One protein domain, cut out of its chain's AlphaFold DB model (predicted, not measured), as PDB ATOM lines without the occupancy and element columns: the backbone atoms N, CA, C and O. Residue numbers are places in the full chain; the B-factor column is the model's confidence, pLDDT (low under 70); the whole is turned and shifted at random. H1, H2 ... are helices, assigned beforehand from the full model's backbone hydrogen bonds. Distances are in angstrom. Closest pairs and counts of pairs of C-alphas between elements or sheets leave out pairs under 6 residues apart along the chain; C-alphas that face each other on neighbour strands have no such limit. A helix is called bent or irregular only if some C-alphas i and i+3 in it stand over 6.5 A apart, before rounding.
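What this domain is: This is residues 22 to 111 of the 141 residues of an uncharacterized protein of Diversispora epigaea (UniProt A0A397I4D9). The shape is an open V: one side is the long helix H3, bent into the arms H3a and H3b, and the other is H4, which sticks out from the far end of H3b and stands free. At the first end of H3a the chain folds back on itself, with the short helix H2 packed on residues 50 to 57 at a steep angle, while the small turn H1 before it touches no helix. The printed part has 90 residues with four named helices, in the order H1, H2, H3, H4, and no named strand; the class is all helix. The whole is extended, with a radius of gyration of the C-alphas of 19.1 A, and its C-alphas span 53 by 40 by 22 A, only just flat.

Where its parts are: Start at Ala 22 and go on to C-alpha 27 at (259.177, 289.986, 251.186), where H1 begins; it holds residues 27 to 30 and is 5.1 A long. Next look at H2, residues 37 to 44, which is 10.2 A long. Then find C-alpha 50 at (277.595, 298.633, 266.954), where H3 begins; by its hydrogen bonds it was assigned as one helix, residues 50 to 86, but it is bent, with C-alphas 72 and 75 lying 6.7 A apart. Its arm H3a, residues 50 to 72, is 31.5 A long, and its arm H3b, residues 75 to 86, is 16.5 A long. H4, residues 92 to 109, is 25.2 A long and ends with C-alpha 109 at (250.444, 296.209, 283.142).

How they stand to each other: From H1, look across the short link to H2: the two are apart. H1 is apart from H3a too. H2 and H3a touch, and the closest C-alphas, those of Leu 44 and Ala 53, are 5.5 A apart. They run opposite ways at a steep tilt of 58 degrees, and H3a touches H2 with residues 50 to 57 alone. At the bend, the lines of H3a and H3b stand at a steep tilt of 49 degrees. Beyond it, H4 is apart from H3b and from H3a. In H2, H3a, H3b and H4 each pair of O i and N i+4 is within hydrogen-bond range; H1 is too short for such a pair, and its 1 pair of O i and N i+3 is within range.

The domain as a whole: The two C-alphas farthest apart, those of Val 48 and Gly 88, are 55.6 A apart, and those of Ala 22 and Thr 111 are 38.2 A apart. Residues 82 to 88, of which 82 to 86 belong to H3, stand free, as do residues 92 to 111; the body without them spans 51 by 21 by 19 A. The printed part has no cut. The links H2 to H3 and H3 to H4 are tight, the link H1 to H2 is short, and no link is long. The mean pLDDT of the printed part is 71.0, and 35 residues, 22 to 33 and 89 to 111, are under 70.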
ATOM      1  N   ALA A  22     269.976 282.985 256.245       60.53
ATOM      2  CA  ALA A  22     270.083 284.325 256.818       60.53
ATOM      3  C   ALA A  22     270.376 285.402 255.760       60.53
ATOM      4  O   ALA A  22     270.088 286.583 255.987       60.53
ATOM      5  N   ASP A  23     270.886 284.987 254.599       61.97
ATOM      6  CA  ASP A  23     271.198 285.867 253.479       61.97
ATOM      7  C   ASP A  23     269.991 286.048 252.543       61.97
ATOM      8  O   ASP A  23     269.928 287.010 251.770       61.97
ATOM      9  N   HIS A  24     268.987 285.168 252.634       67.31
ATOM     10  CA  HIS A  24     267.809 285.209 251.780       67.31
ATOM     11  C   HIS A  24     266.684 286.054 252.398       67.31
ATOM     12  O   HIS A  24     265.782 285.558 253.076       67.31
ATOM     13  N   LEU A  25     266.652 287.345 252.062       64.19
ATOM     14  CA  LEU A  25     265.552 288.238 252.430       64.19
ATOM     15  C   LEU A  25     264.310 287.990 251.558       64.19
ATOM     16  O   LEU A  25     264.275 288.370 250.387       64.19
ATOM     17  N   SER A  26     263.252 287.402 252.121       67.62
ATOM     18  CA  SER A  26     261.950 287.366 251.444       67.62
ATOM     19  C   SER A  26     261.112 288.603 251.774       67.62
ATOM     20  O   SER A  26     261.241 289.214 252.833       67.62
ATOM     21  N   PHE A  27     260.160 288.937 250.901       64.50
ATOM     22  CA  PHE A  27     259.177 289.986 251.186       64.50
ATOM     23  C   PHE A  27     258.418 289.737 252.500       64.50
ATOM     24  O   PHE A  27     258.060 290.685 253.188       64.50
ATOM     25  N   ILE A  28     258.202 288.473 252.881       65.25
ATOM     26  CA  ILE A  28     257.546 288.115 254.144       65.25
ATOM     27  C   ILE A  28     258.421 288.503 255.341       65.25
ATOM     28  O   ILE A  28     257.890 288.977 256.335       65.25
ATOM     29  N   ASP A  29     259.743 288.379 255.237       68.12
ATOM     30  CA  ASP A  29     260.681 288.769 256.302       68.12
ATOM     31  C   ASP A  29     260.682 290.273 256.516       68.12
ATOM     32  O   ASP A  29     260.538 290.755 257.638       68.12
ATOM     33  N   VAL A  30     260.692 291.010 255.408       67.75
ATOM     34  CA  VAL A  30     260.521 292.462 255.400       67.75
ATOM     35  C   VAL A  30     259.172 292.871 256.001       67.75
ATOM     36  O   VAL A  30     259.080 293.884 256.696       67.75
ATOM     37  N   MET A  31     258.123 292.083 255.751       64.81
ATOM     38  CA  MET A  31     256.789 292.257 256.333       64.81
ATOM     39  C   MET A  31     256.660 291.728 257.761       64.81
ATOM     40  O   MET A  31     255.632 291.985 258.371       64.81
ATOM     41  N   LEU A  32     257.648 291.022 258.306       63.66
ATOM     42  CA  LEU A  32     257.718 290.630 259.717       63.66
ATOM     43  C   LEU A  32     258.663 291.535 260.521       63.66
ATOM     44  O   LEU A  32     258.769 291.390 261.734       63.66
ATOM     45  N   GLY A  33     259.301 292.503 259.862       66.06
ATOM     46  CA  GLY A  33     260.234 293.440 260.474       66.06
ATOM     47  C   GLY A  33     261.600 292.813 260.715       66.06
ATOM     48  O   GLY A  33     262.371 293.352 261.500       66.06
ATOM     49  N   LEU A  34     261.882 291.684 260.061       71.62
ATOM     50  CA  LEU A  34     263.171 291.021 260.130       71.62
ATOM     51  C   LEU A  34     264.177 291.786 259.277       71.62
ATOM     52  O   LEU A  34     263.918 292.149 258.126       71.62
ATOM     53  N   ILE A  35     265.334 292.015 259.878       70.19
ATOM     54  CA  ILE A  35     266.459 292.701 259.272       70.19
ATOM     55  C   ILE A  35     267.417 291.628 258.740       70.19
ATOM     56  O   ILE A  35     267.856 290.793 259.533       70.19
ATOM     57  N   PRO A  36     267.755 291.614 257.437       71.69
ATOM     58  CA  PRO A  36     268.783 290.712 256.935       71.69
ATOM     59  C   PRO A  36     270.113 291.011 257.613       71.69
ATOM     60  O   PRO A  36     270.546 292.168 257.646       71.69
ATOM     61  N   ILE A  37     270.784 289.958 258.073       76.06
ATOM     62  CA  ILE A  37     272.112 290.058 258.688       76.06
ATOM     63  C   ILE A  37     273.104 290.704 257.714       76.06
ATOM     64  O   ILE A  37     273.846 291.597 258.101       76.06
ATOM     65  N   THR A  38     273.010 290.387 256.422       76.06
ATOM     66  CA  THR A  38     273.842 290.996 255.374       76.06
ATOM     67  C   THR A  38     273.747 292.521 255.313       76.06
ATOM     68  O   THR A  38     274.754 293.194 255.106       76.06
ATOM     69  N   VAL A  39     272.556 293.097 255.508       78.56
ATOM     70  CA  VAL A  39     272.372 294.558 255.500       78.56
ATOM     71  C   VAL A  39     272.971 295.172 256.760       78.56
ATOM     72  O   VAL A  39     273.650 296.195 256.672       78.56
ATOM     73  N   TYR A  40     272.763 294.529 257.909       83.81
ATOM     74  CA  TYR A  40     273.359 294.957 259.171       83.81
ATOM     75  C   TYR A  40     274.892 294.944 259.102       83.81
ATOM     76  O   TYR A  40     275.532 295.938 259.434       83.81
ATOM     77  N   ASP A  41     275.476 293.869 258.575       82.88
ATOM     78  CA  ASP A  41     276.923 293.713 258.432       82.88
ATOM     79  C   ASP A  41     277.530 294.766 257.496       82.88
ATOM     80  O   ASP A  41     278.608 295.296 257.773       82.88
ATOM     81  N   ILE A  42     276.835 295.136 256.412       85.00
ATOM     82  CA  ILE A  42     277.262 296.235 255.530       85.00
ATOM     83  C   ILE A  42     277.290 297.562 256.290       85.00
ATOM     84  O   ILE A  42     278.238 298.333 256.135       85.00
ATOM     85  N   VAL A  43     276.264 297.849 257.096       85.00
ATOM     86  CA  VAL A  43     276.231 299.073 257.909       85.00
ATOM     87  C   VAL A  43     277.359 299.048 258.930       85.00
ATOM     88  O   VAL A  43     278.104 300.022 259.025       85.00
ATOM     89  N   LEU A  44     277.560 297.919 259.608       87.81
ATOM     90  CA  LEU A  44     278.618 297.736 260.592       87.81
ATOM     91  C   LEU A  44     280.018 297.946 259.993       87.81
ATOM     92  O   LEU A  44     280.860 298.589 260.609       87.81
ATOM     93  N   GLN A  45     280.253 297.505 258.755       87.00
ATOM     94  CA  GLN A  45     281.506 297.760 258.029       87.00
ATOM     95  C   GLN A  45     281.764 299.247 257.731       87.00
ATOM     96  O   GLN A  45     282.883 299.619 257.366       87.00
ATOM     97  N   LYS A  46     280.743 300.105 257.825       87.19
ATOM     98  CA  LYS A  46     280.827 301.541 257.525       87.19
ATOM     99  C   LYS A  46     280.818 302.425 258.765       87.19
ATOM    100  O   LYS A  46     281.094 303.617 258.635       87.19
ATOM    101  N   VAL A  47     280.523 301.874 259.940       87.50
ATOM    102  CA  VAL A  47     280.376 302.645 261.177       87.50
ATOM    103  C   VAL A  47     281.342 302.171 262.252       87.50
ATOM    104  O   VAL A  47     281.846 301.056 262.226       87.50
ATOM    105  N   VAL A  48     281.648 303.063 263.193       84.31
ATOM    106  CA  VAL A  48     282.713 302.846 264.184       84.31
ATOM    107  C   VAL A  48     282.257 301.935 265.328       84.31
ATOM    108  O   VAL A  48     283.074 301.226 265.910       84.31
ATOM    109  N   THR A  49     280.965 301.956 265.665       91.81
ATOM    110  CA  THR A  49     280.402 301.213 266.798       91.81
ATOM    111  C   THR A  49     279.121 300.487 266.407       91.81
ATOM    112  O   THR A  49     278.358 300.960 265.565       91.81
ATOM    113  N   HIS A  50     278.861 299.361 267.073       88.69
ATOM    114  CA  HIS A  50     277.595 298.633 266.954       88.69
ATOM    115  C   HIS A  50     276.389 299.497 267.330       88.69
ATOM    116  O   HIS A  50     275.390 299.473 266.631       88.69
ATOM    117  N   GLU A  51     276.507 300.332 268.365       90.25
ATOM    118  CA  GLU A  51     275.417 301.217 268.795       90.25
ATOM    119  C   GLU A  51     274.989 302.194 267.688       90.25
ATOM    120  O   GLU A  51     273.800 302.428 267.478       90.25
ATOM    121  N   LEU A  52     275.950 302.731 266.929       88.81
ATOM    122  CA  LEU A  52     275.644 303.585 265.785       88.81
ATOM    123  C   LEU A  52     275.040 302.779 264.624       88.81
ATOM    124  O   LEU A  52     274.165 303.288 263.925       88.81
ATOM    125  N   ALA A  53     275.477 301.529 264.426       87.56
ATOM    126  CA  ALA A  53     274.883 300.628 263.438       87.56
ATOM    127  C   ALA A  53     273.412 300.350 263.763       87.56
ATOM    128  O   ALA A  53     272.564 300.490 262.885       87.56
ATOM    129  N   ASP A  54     273.107 300.034 265.022       86.38
ATOM    130  CA  ASP A  54     271.751 299.768 265.503       86.38
ATOM    131  C   ASP A  54     270.843 300.981 265.268       86.38
ATOM    132  O   ASP A  54     269.778 300.847 264.670       86.38
ATOM    133  N   GLN A  55     271.301 302.188 265.626       87.69
ATOM    134  CA  GLN A  55     270.547 303.429 265.405       87.69
ATOM    135  C   GLN A  55     270.260 303.695 263.922       87.69
ATOM    136  O   GLN A  55     269.150 304.088 263.560       87.69
ATOM    137  N   ILE A  56     271.252 303.486 263.053       86.94
ATOM    138  CA  ILE A  56     271.083 303.661 261.605       86.94
ATOM    139  C   ILE A  56     270.096 302.635 261.059       86.94
ATOM    140  O   ILE A  56     269.245 302.974 260.237       86.94
ATOM    141  N   MET A  57     270.192 301.389 261.511       85.56
ATOM    142  CA  MET A  57     269.299 300.325 261.075       85.56
ATOM    143  C   MET A  57     267.865 300.595 261.520       85.56
ATOM    144  O   MET A  57     266.954 300.508 260.696       85.56
ATOM    145  N   ASP A  58     267.657 301.018 262.763       83.31
ATOM    146  CA  ASP A  58     266.339 301.416 263.248       83.31
ATOM    147  C   ASP A  58     265.746 302.560 262.415       83.31
ATOM    148  O   ASP A  58     264.608 302.447 261.951       83.31
ATOM    149  N   ASP A  59     266.511 303.623 262.146       84.38
ATOM    150  CA  ASP A  59     266.027 304.754 261.345       84.38
ATOM    151  C   ASP A  59     265.678 304.335 259.907       84.38
ATOM    152  O   ASP A  59     264.584 304.624 259.413       84.38
ATOM    153  N   VAL A  60     266.551 303.559 259.256       82.88
ATOM    154  CA  VAL A  60     266.319 303.032 257.901       82.88
ATOM    155  C   VAL A  60     265.048 302.187 257.855       82.88
ATOM    156  O   VAL A  60     264.212 302.370 256.963       82.88
ATOM    157  N   PHE A  61     264.854 301.283 258.816       79.94
ATOM    158  CA  PHE A  61     263.667 300.433 258.849       79.94
ATOM    159  C   PHE A  61     262.397 301.215 259.191       79.94
ATOM    160  O   PHE A  61     261.335 300.906 258.643       79.94
ATOM    161  N   VAL A  62     262.472 302.244 260.038       80.06
ATOM    162  CA  VAL A  62     261.347 303.153 260.305       80.06
ATOM    163  C   VAL A  62     260.946 303.901 259.035       80.06
ATOM    164  O   VAL A  62     259.765 303.890 258.667       80.06
ATOM    165  N   GLN A  63     261.907 304.486 258.318       79.31
ATOM    166  CA  GLN A  63     261.637 305.188 257.063       79.31
ATOM    167  C   GLN A  63     261.072 304.246 255.997       79.31
ATOM    168  O   GLN A  63     260.091 304.569 255.322       79.31
ATOM    169  N   PHE A  64     261.633 303.047 255.880       78.44
ATOM    170  CA  PHE A  64     261.167 302.046 254.933       78.44
ATOM    171  C   PHE A  64     259.739 301.564 255.251       78.44
ATOM    172  O   PHE A  64     258.891 301.485 254.356       78.44
ATOM    173  N   LYS A  65     259.416 301.324 256.530       75.88
ATOM    174  CA  LYS A  65     258.042 301.025 256.978       75.88
ATOM    175  C   LYS A  65     257.081 302.156 256.615       75.88
ATOM    176  O   LYS A  65     255.990 301.890 256.106       75.88
ATOM    177  N   LEU A  66     257.484 303.409 256.833       79.44
ATOM    178  CA  LEU A  66     256.673 304.579 256.496       79.44
ATOM    179  C   LEU A  66     256.425 304.688 254.986       79.44
ATOM    180  O   LEU A  66     255.295 304.961 254.564       79.44
ATOM    181  N   PHE A  67     257.451 304.427 254.176       80.56
ATOM    182  CA  PHE A  67     257.355 304.401 252.719       80.56
ATOM    183  C   PHE A  67     256.350 303.349 252.251       80.56
ATOM    184  O   PHE A  67     255.403 303.663 251.525       80.56
ATOM    185  N   LEU A  68     256.507 302.110 252.726       77.12
ATOM    186  CA  LEU A  68     255.587 301.022 252.426       77.12
ATOM    187  C   LEU A  68     254.155 301.409 252.798       77.12
ATOM    188  O   LEU A  68     253.235 301.246 251.993       77.12
ATOM    189  N   HIS A  69     253.956 301.913 254.020       74.31
ATOM    190  CA  HIS A  69     252.634 302.290 254.506       74.31
ATOM    191  C   HIS A  69     251.983 303.326 253.585       74.31
ATOM    192  O   HIS A  69     250.842 303.155 253.159       74.31
ATOM    193  N   THR A  70     252.733 304.371 253.243       78.81
ATOM    194  CA  THR A  70     252.228 305.529 252.501       78.81
ATOM    195  C   THR A  70     251.956 305.213 251.037       78.81
ATOM    196  O   THR A  70     250.905 305.596 250.529       78.81
ATOM    197  N   HIS A  71     252.870 304.507 250.371       78.56
ATOM    198  CA  HIS A  71     252.844 304.352 248.915       78.56
ATOM    199  C   HIS A  71     252.289 303.014 248.434       78.56
ATOM    200  O   HIS A  71     251.883 302.907 247.281       78.56
ATOM    201  N   ILE A  72     252.266 301.989 249.288       74.81
ATOM    202  CA  ILE A  72     251.815 300.647 248.896       74.81
ATOM    203  C   ILE A  72     250.562 300.258 249.673       74.81
ATOM    204  O   ILE A  72     249.559 299.841 249.086       74.81
ATOM    205  N   TRP A  73     250.596 300.384 250.999       75.19
ATOM    206  CA  TRP A  73     249.554 299.812 251.850       75.19
ATOM    207  C   TRP A  73     248.319 300.684 251.982       75.19
ATOM    208  O   TRP A  73     247.224 300.131 252.060       75.19
ATOM    209  N   LYS A  74     248.461 302.012 251.997       78.25
ATOM    210  CA  LYS A  74     247.355 302.944 252.252       78.25
ATOM    211  C   LYS A  74     246.176 302.719 251.308       78.25
ATOM    212  O   LYS A  74     245.053 302.489 251.766       78.25
ATOM    213  N   ASP A  75     246.434 302.708 250.007       76.50
ATOM    214  CA  ASP A  75     245.378 302.583 249.001       76.50
ATOM    215  C   ASP A  75     244.810 301.162 248.964       76.50
ATOM    216  O   ASP A  75     243.591 300.977 248.974       76.50
ATOM    217  N   ARG A  76     245.677 300.143 249.053       76.69
ATOM    218  CA  ARG A  76     245.266 298.731 249.115       76.69
ATOM    219  C   ARG A  76     244.375 298.448 250.324       76.69
ATOM    220  O   ARG A  76     243.309 297.850 250.190       76.69
ATOM    221  N   CYS A  77     244.769 298.915 251.506       73.81
ATOM    222  CA  CYS A  77     243.994 298.740 252.732       73.81
ATOM    223  C   CYS A  77     242.665 299.491 252.676       73.81
ATOM    224  O   CYS A  77     241.673 299.015 253.230       73.81
ATOM    225  N   THR A  78     242.632 300.651 252.020       78.44
ATOM    226  CA  THR A  78     241.405 301.430 251.824       78.44
ATOM    227  C   THR A  78     240.437 300.700 250.898       78.44
ATOM    228  O   THR A  78     239.269 300.542 251.253       78.44
ATOM    229  N   ALA A  79     240.926 300.169 249.775       77.19
ATOM    230  CA  ALA A  79     240.130 299.363 248.854       77.19
ATOM    231  C   ALA A  79     239.552 298.116 249.538       77.19
ATOM    232  O   ALA A  79     238.357 297.847 249.429       77.19
ATOM    233  N   VAL A  80     240.364 297.408 250.331       72.56
ATOM    234  CA  VAL A  80     239.892 296.247 251.100       72.56
ATOM    235  C   VAL A  80     238.862 296.636 252.149       72.56
ATOM    236  O   VAL A  80     237.835 295.978 252.245       72.56
ATOM    237  N   LYS A  81     239.081 297.707 252.924       74.50
ATOM    238  CA  LYS A  81     238.087 298.174 253.910       74.50
ATOM    239  C   LYS A  81     236.754 298.525 253.250       74.50
ATOM    240  O   LYS A  81     235.695 298.256 253.819       74.50
ATOM    241  N   LYS A  82     236.802 299.127 252.061       79.88
ATOM    242  CA  LYS A  82     235.609 299.441 251.275       79.88
ATOM    243  C   LYS A  82     234.883 298.161 250.857       79.88
ATOM    244  O   LYS A  82     233.702 298.027 251.154       79.88
ATOM    245  N   TRP A  83     235.605 297.200 250.282       84.25
ATOM    246  CA  TRP A  83     235.059 295.895 249.902       84.25
ATOM    247  C   TRP A  83     234.477 295.126 251.102       84.25
ATOM    248  O   TRP A  83     233.371 294.600 251.013       84.25
ATOM    249  N   GLU A  84     235.169 295.111 252.249       74.12
ATOM    250  CA  GLU A  84     234.685 294.520 253.509       74.12
ATOM    251  C   GLU A  84     233.328 295.131 253.903       74.12
ATOM    252  O   GLU A  84     232.380 294.414 254.220       74.12
ATOM    253  N   THR A  85     233.212 296.459 253.813       77.88
ATOM    254  CA  THR A  85     231.985 297.200 254.145       77.88
ATOM    255  C   THR A  85     230.849 296.893 253.168       77.88
ATOM    256  O   THR A  85     229.733 296.616 253.603       77.88
ATOM    257  N   GLU A  86     231.131 296.891 251.862       81.12
ATOM    258  CA  GLU A  86     230.164 296.575 250.798       81.12
ATOM    259  C   GLU A  86     229.605 295.146 250.926       81.12
ATOM    260  O   GLU A  86     228.439 294.911 250.625       81.12
ATOM    261  N   ASN A  87     230.401 294.203 251.437       77.69
ATOM    262  CA  ASN A  87     229.995 292.808 251.645       77.69
ATOM    263  C   ASN A  87     229.412 292.537 253.046       77.69
ATOM    264  O   ASN A  87     229.188 291.382 253.409       77.69
ATOM    265  N   GLY A  88     229.194 293.572 253.867       76.38
ATOM    266  CA  GLY A  88     228.691 293.416 255.237       76.38
ATOM    267  C   GLY A  88     229.665 292.698 256.185       76.38
ATOM    268  O   GLY A  88     229.283 292.292 257.286       76.38
ATOM    269  N   ILE A  89     230.933 292.549 255.789       67.50
ATOM    270  CA  ILE A  89     232.001 291.947 256.588       67.50
ATOM    271  C   ILE A  89     232.513 293.023 257.542       67.50
ATOM    272  O   ILE A  89     233.422 293.794 257.243       67.50
ATOM    273  N   SER A  90     231.905 293.098 258.723       66.81
ATOM    274  CA  SER A  90     232.328 294.039 259.758       66.81
ATOM    275  C   SER A  90     233.182 293.338 260.815       66.81
ATOM    276  O   SER A  90     232.779 292.343 261.416       66.81
ATOM    277  N   ASN A  91     234.342 293.916 261.120       63.75
ATOM    278  CA  ASN A  91     235.226 293.433 262.179       63.75
ATOM    279  C   ASN A  91     234.764 293.845 263.605       63.75
ATOM    280  O   ASN A  91     235.564 293.995 264.528       63.75
ATOM    281  N   ASN A  92     233.475 294.130 263.812       63.97
ATOM    282  CA  ASN A  92     232.987 294.691 265.076       63.97
ATOM    283  C   ASN A  92     233.168 293.732 266.272       63.97
ATOM    284  O   ASN A  92     233.519 294.188 267.358       63.97
ATOM    285  N   LYS A  93     233.006 292.417 266.069       56.78
ATOM    286  CA  LYS A  93     233.165 291.382 267.101       56.78
ATOM    287  C   LYS A  93     234.619 291.226 267.551       56.78
ATOM    288  O   LYS A  93     234.878 291.221 268.751       56.78
ATOM    289  N   TRP A  94     235.574 291.160 266.621       52.16
ATOM    290  CA  TRP A  94     236.993 291.002 266.966       52.16
ATOM    291  C   TRP A  94     237.583 292.300 267.522       52.16
ATOM    292  O   TRP A  94     238.297 292.257 268.514       52.16
ATOM    293  N   LYS A  95     237.207 293.469 266.974       54.81
ATOM    294  CA  LYS A  95     237.583 294.778 267.545       54.81
ATOM    295  C   LYS A  95     237.067 294.978 268.969       54.81
ATOM    296  O   LYS A  95     237.596 295.823 269.682       54.81
ATOM    297  N   LYS A  96     236.000 294.278 269.367       58.66
ATOM    298  CA  LYS A  96     235.495 294.273 270.747       58.66
ATOM    299  C   LYS A  96     236.312 293.318 271.624       58.66
ATOM    300  O   LYS A  96     236.651 293.688 272.737       58.66
ATOM    301  N   LYS A  97     236.699 292.154 271.088       52.66
ATOM    302  CA  LYS A  97     237.580 291.186 271.761       52.66
ATOM    303  C   LYS A  97     238.981 291.751 272.029       52.66
ATOM    304  O   LYS A  97     239.408 291.726 273.170       52.66
ATOM    305  N   ILE A  98     239.618 292.358 271.024       52.12
ATOM    306  CA  ILE A  98     240.935 292.997 271.170       52.12
ATOM    307  C   ILE A  98     240.861 294.128 272.194       52.12
ATOM    308  O   ILE A  98     241.700 294.202 273.070       52.12
ATOM    309  N   ARG A  99     239.816 294.969 272.164       51.00
ATOM    310  CA  ARG A  99     239.656 296.040 273.163       51.00
ATOM    311  C   ARG A  99     239.566 295.512 274.588       51.00
ATOM    312  O   ARG A  99     240.092 296.163 275.476       51.00
ATOM    313  N   ASN A 100     238.897 294.378 274.786       54.00
ATOM    314  CA  ASN A 100     238.773 293.746 276.094       54.00
ATOM    315  C   ASN A 100     240.099 293.104 276.524       54.00
ATOM    316  O   ASN A 100     240.513 293.310 277.653       54.00
ATOM    317  N   GLU A 101     240.809 292.429 275.614       50.19
ATOM    318  CA  GLU A 101     242.149 291.877 275.870       50.19
ATOM    319  C   GLU A 101     243.181 292.982 276.156       50.19
ATOM    320  O   GLU A 101     243.997 292.845 277.062       50.19
ATOM    321  N   THR A 102     243.121 294.116 275.449       41.66
ATOM    322  CA  THR A 102     243.937 295.308 275.722       41.66
ATOM    323  C   THR A 102     243.585 295.921 277.077       41.66
ATOM    324  O   THR A 102     244.488 296.337 277.790       41.66
ATOM    325  N   LEU A 103     242.307 295.962 277.468       47.03
ATOM    326  CA  LEU A 103     241.884 296.467 278.782       47.03
ATOM    327  C   LEU A 103     242.359 295.551 279.914       47.03
ATOM    328  O   LEU A 103     242.924 296.048 280.880       47.03
ATOM    329  N   ASP A 104     242.218 294.235 279.758       44.22
ATOM    330  CA  ASP A 104     242.714 293.241 280.716       44.22
ATOM    331  C   ASP A 104     244.248 293.277 280.813       44.22
ATOM    332  O   ASP A 104     244.816 293.193 281.903       44.22
ATOM    333  N   THR A 105     244.941 293.497 279.691       41.97
ATOM    334  CA  THR A 105     246.402 293.653 279.667       41.97
ATOM    335  C   THR A 105     246.841 294.974 280.300       41.97
ATOM    336  O   THR A 105     247.803 294.958 281.052       41.97
ATOM    337  N   ILE A 106     246.131 296.091 280.080       46.16
ATOM    338  CA  ILE A 106     246.402 297.394 280.727       46.16
ATOM    339  C   ILE A 106     246.140 297.331 282.239       46.16
ATOM    340  O   ILE A 106     246.919 297.872 283.021       46.16
ATOM    341  N   VAL A 107     245.080 296.637 282.662       47.34
ATOM    342  CA  VAL A 107     244.791 296.369 284.082       47.34
ATOM    343  C   VAL A 107     245.906 295.529 284.715       47.34
ATOM    344  O   VAL A 107     246.247 295.738 285.876       47.34
ATOM    345  N   THR A 108     246.528 294.634 283.943       40.97
ATOM    346  CA  THR A 108     247.656 293.806 284.398       40.97
ATOM    347  C   THR A 108     249.010 294.536 284.305       40.97
ATOM    348  O   THR A 108     249.907 294.263 285.097       40.97
ATOM    349  N   SER A 109     249.184 295.485 283.377       42.78
ATOM    350  CA  SER A 109     250.444 296.209 283.142       42.78
ATOM    351  C   SER A 109     250.552 297.548 283.873       42.78
ATOM    352  O   SER A 109     251.652 298.081 283.981       42.78
ATOM    353  N   GLN A 110     249.477 298.053 284.492       41.38
ATOM    354  CA  GLN A 110     249.556 299.189 285.426       41.38
ATOM    355  C   GLN A 110     250.437 298.922 286.662       41.38
ATOM    356  O   GLN A 110     250.680 299.840 287.442       41.38
ATOM    357  N   THR A 111     250.965 297.706 286.834       35.28
ATOM    358  CA  THR A 111     251.998 297.407 287.834       35.28
ATOM    359  C   THR A 111     253.435 297.581 287.322       35.28
ATOM    360  O   THR A 111     254.327 297.712 288.151       35.28
TER     361      THR A 111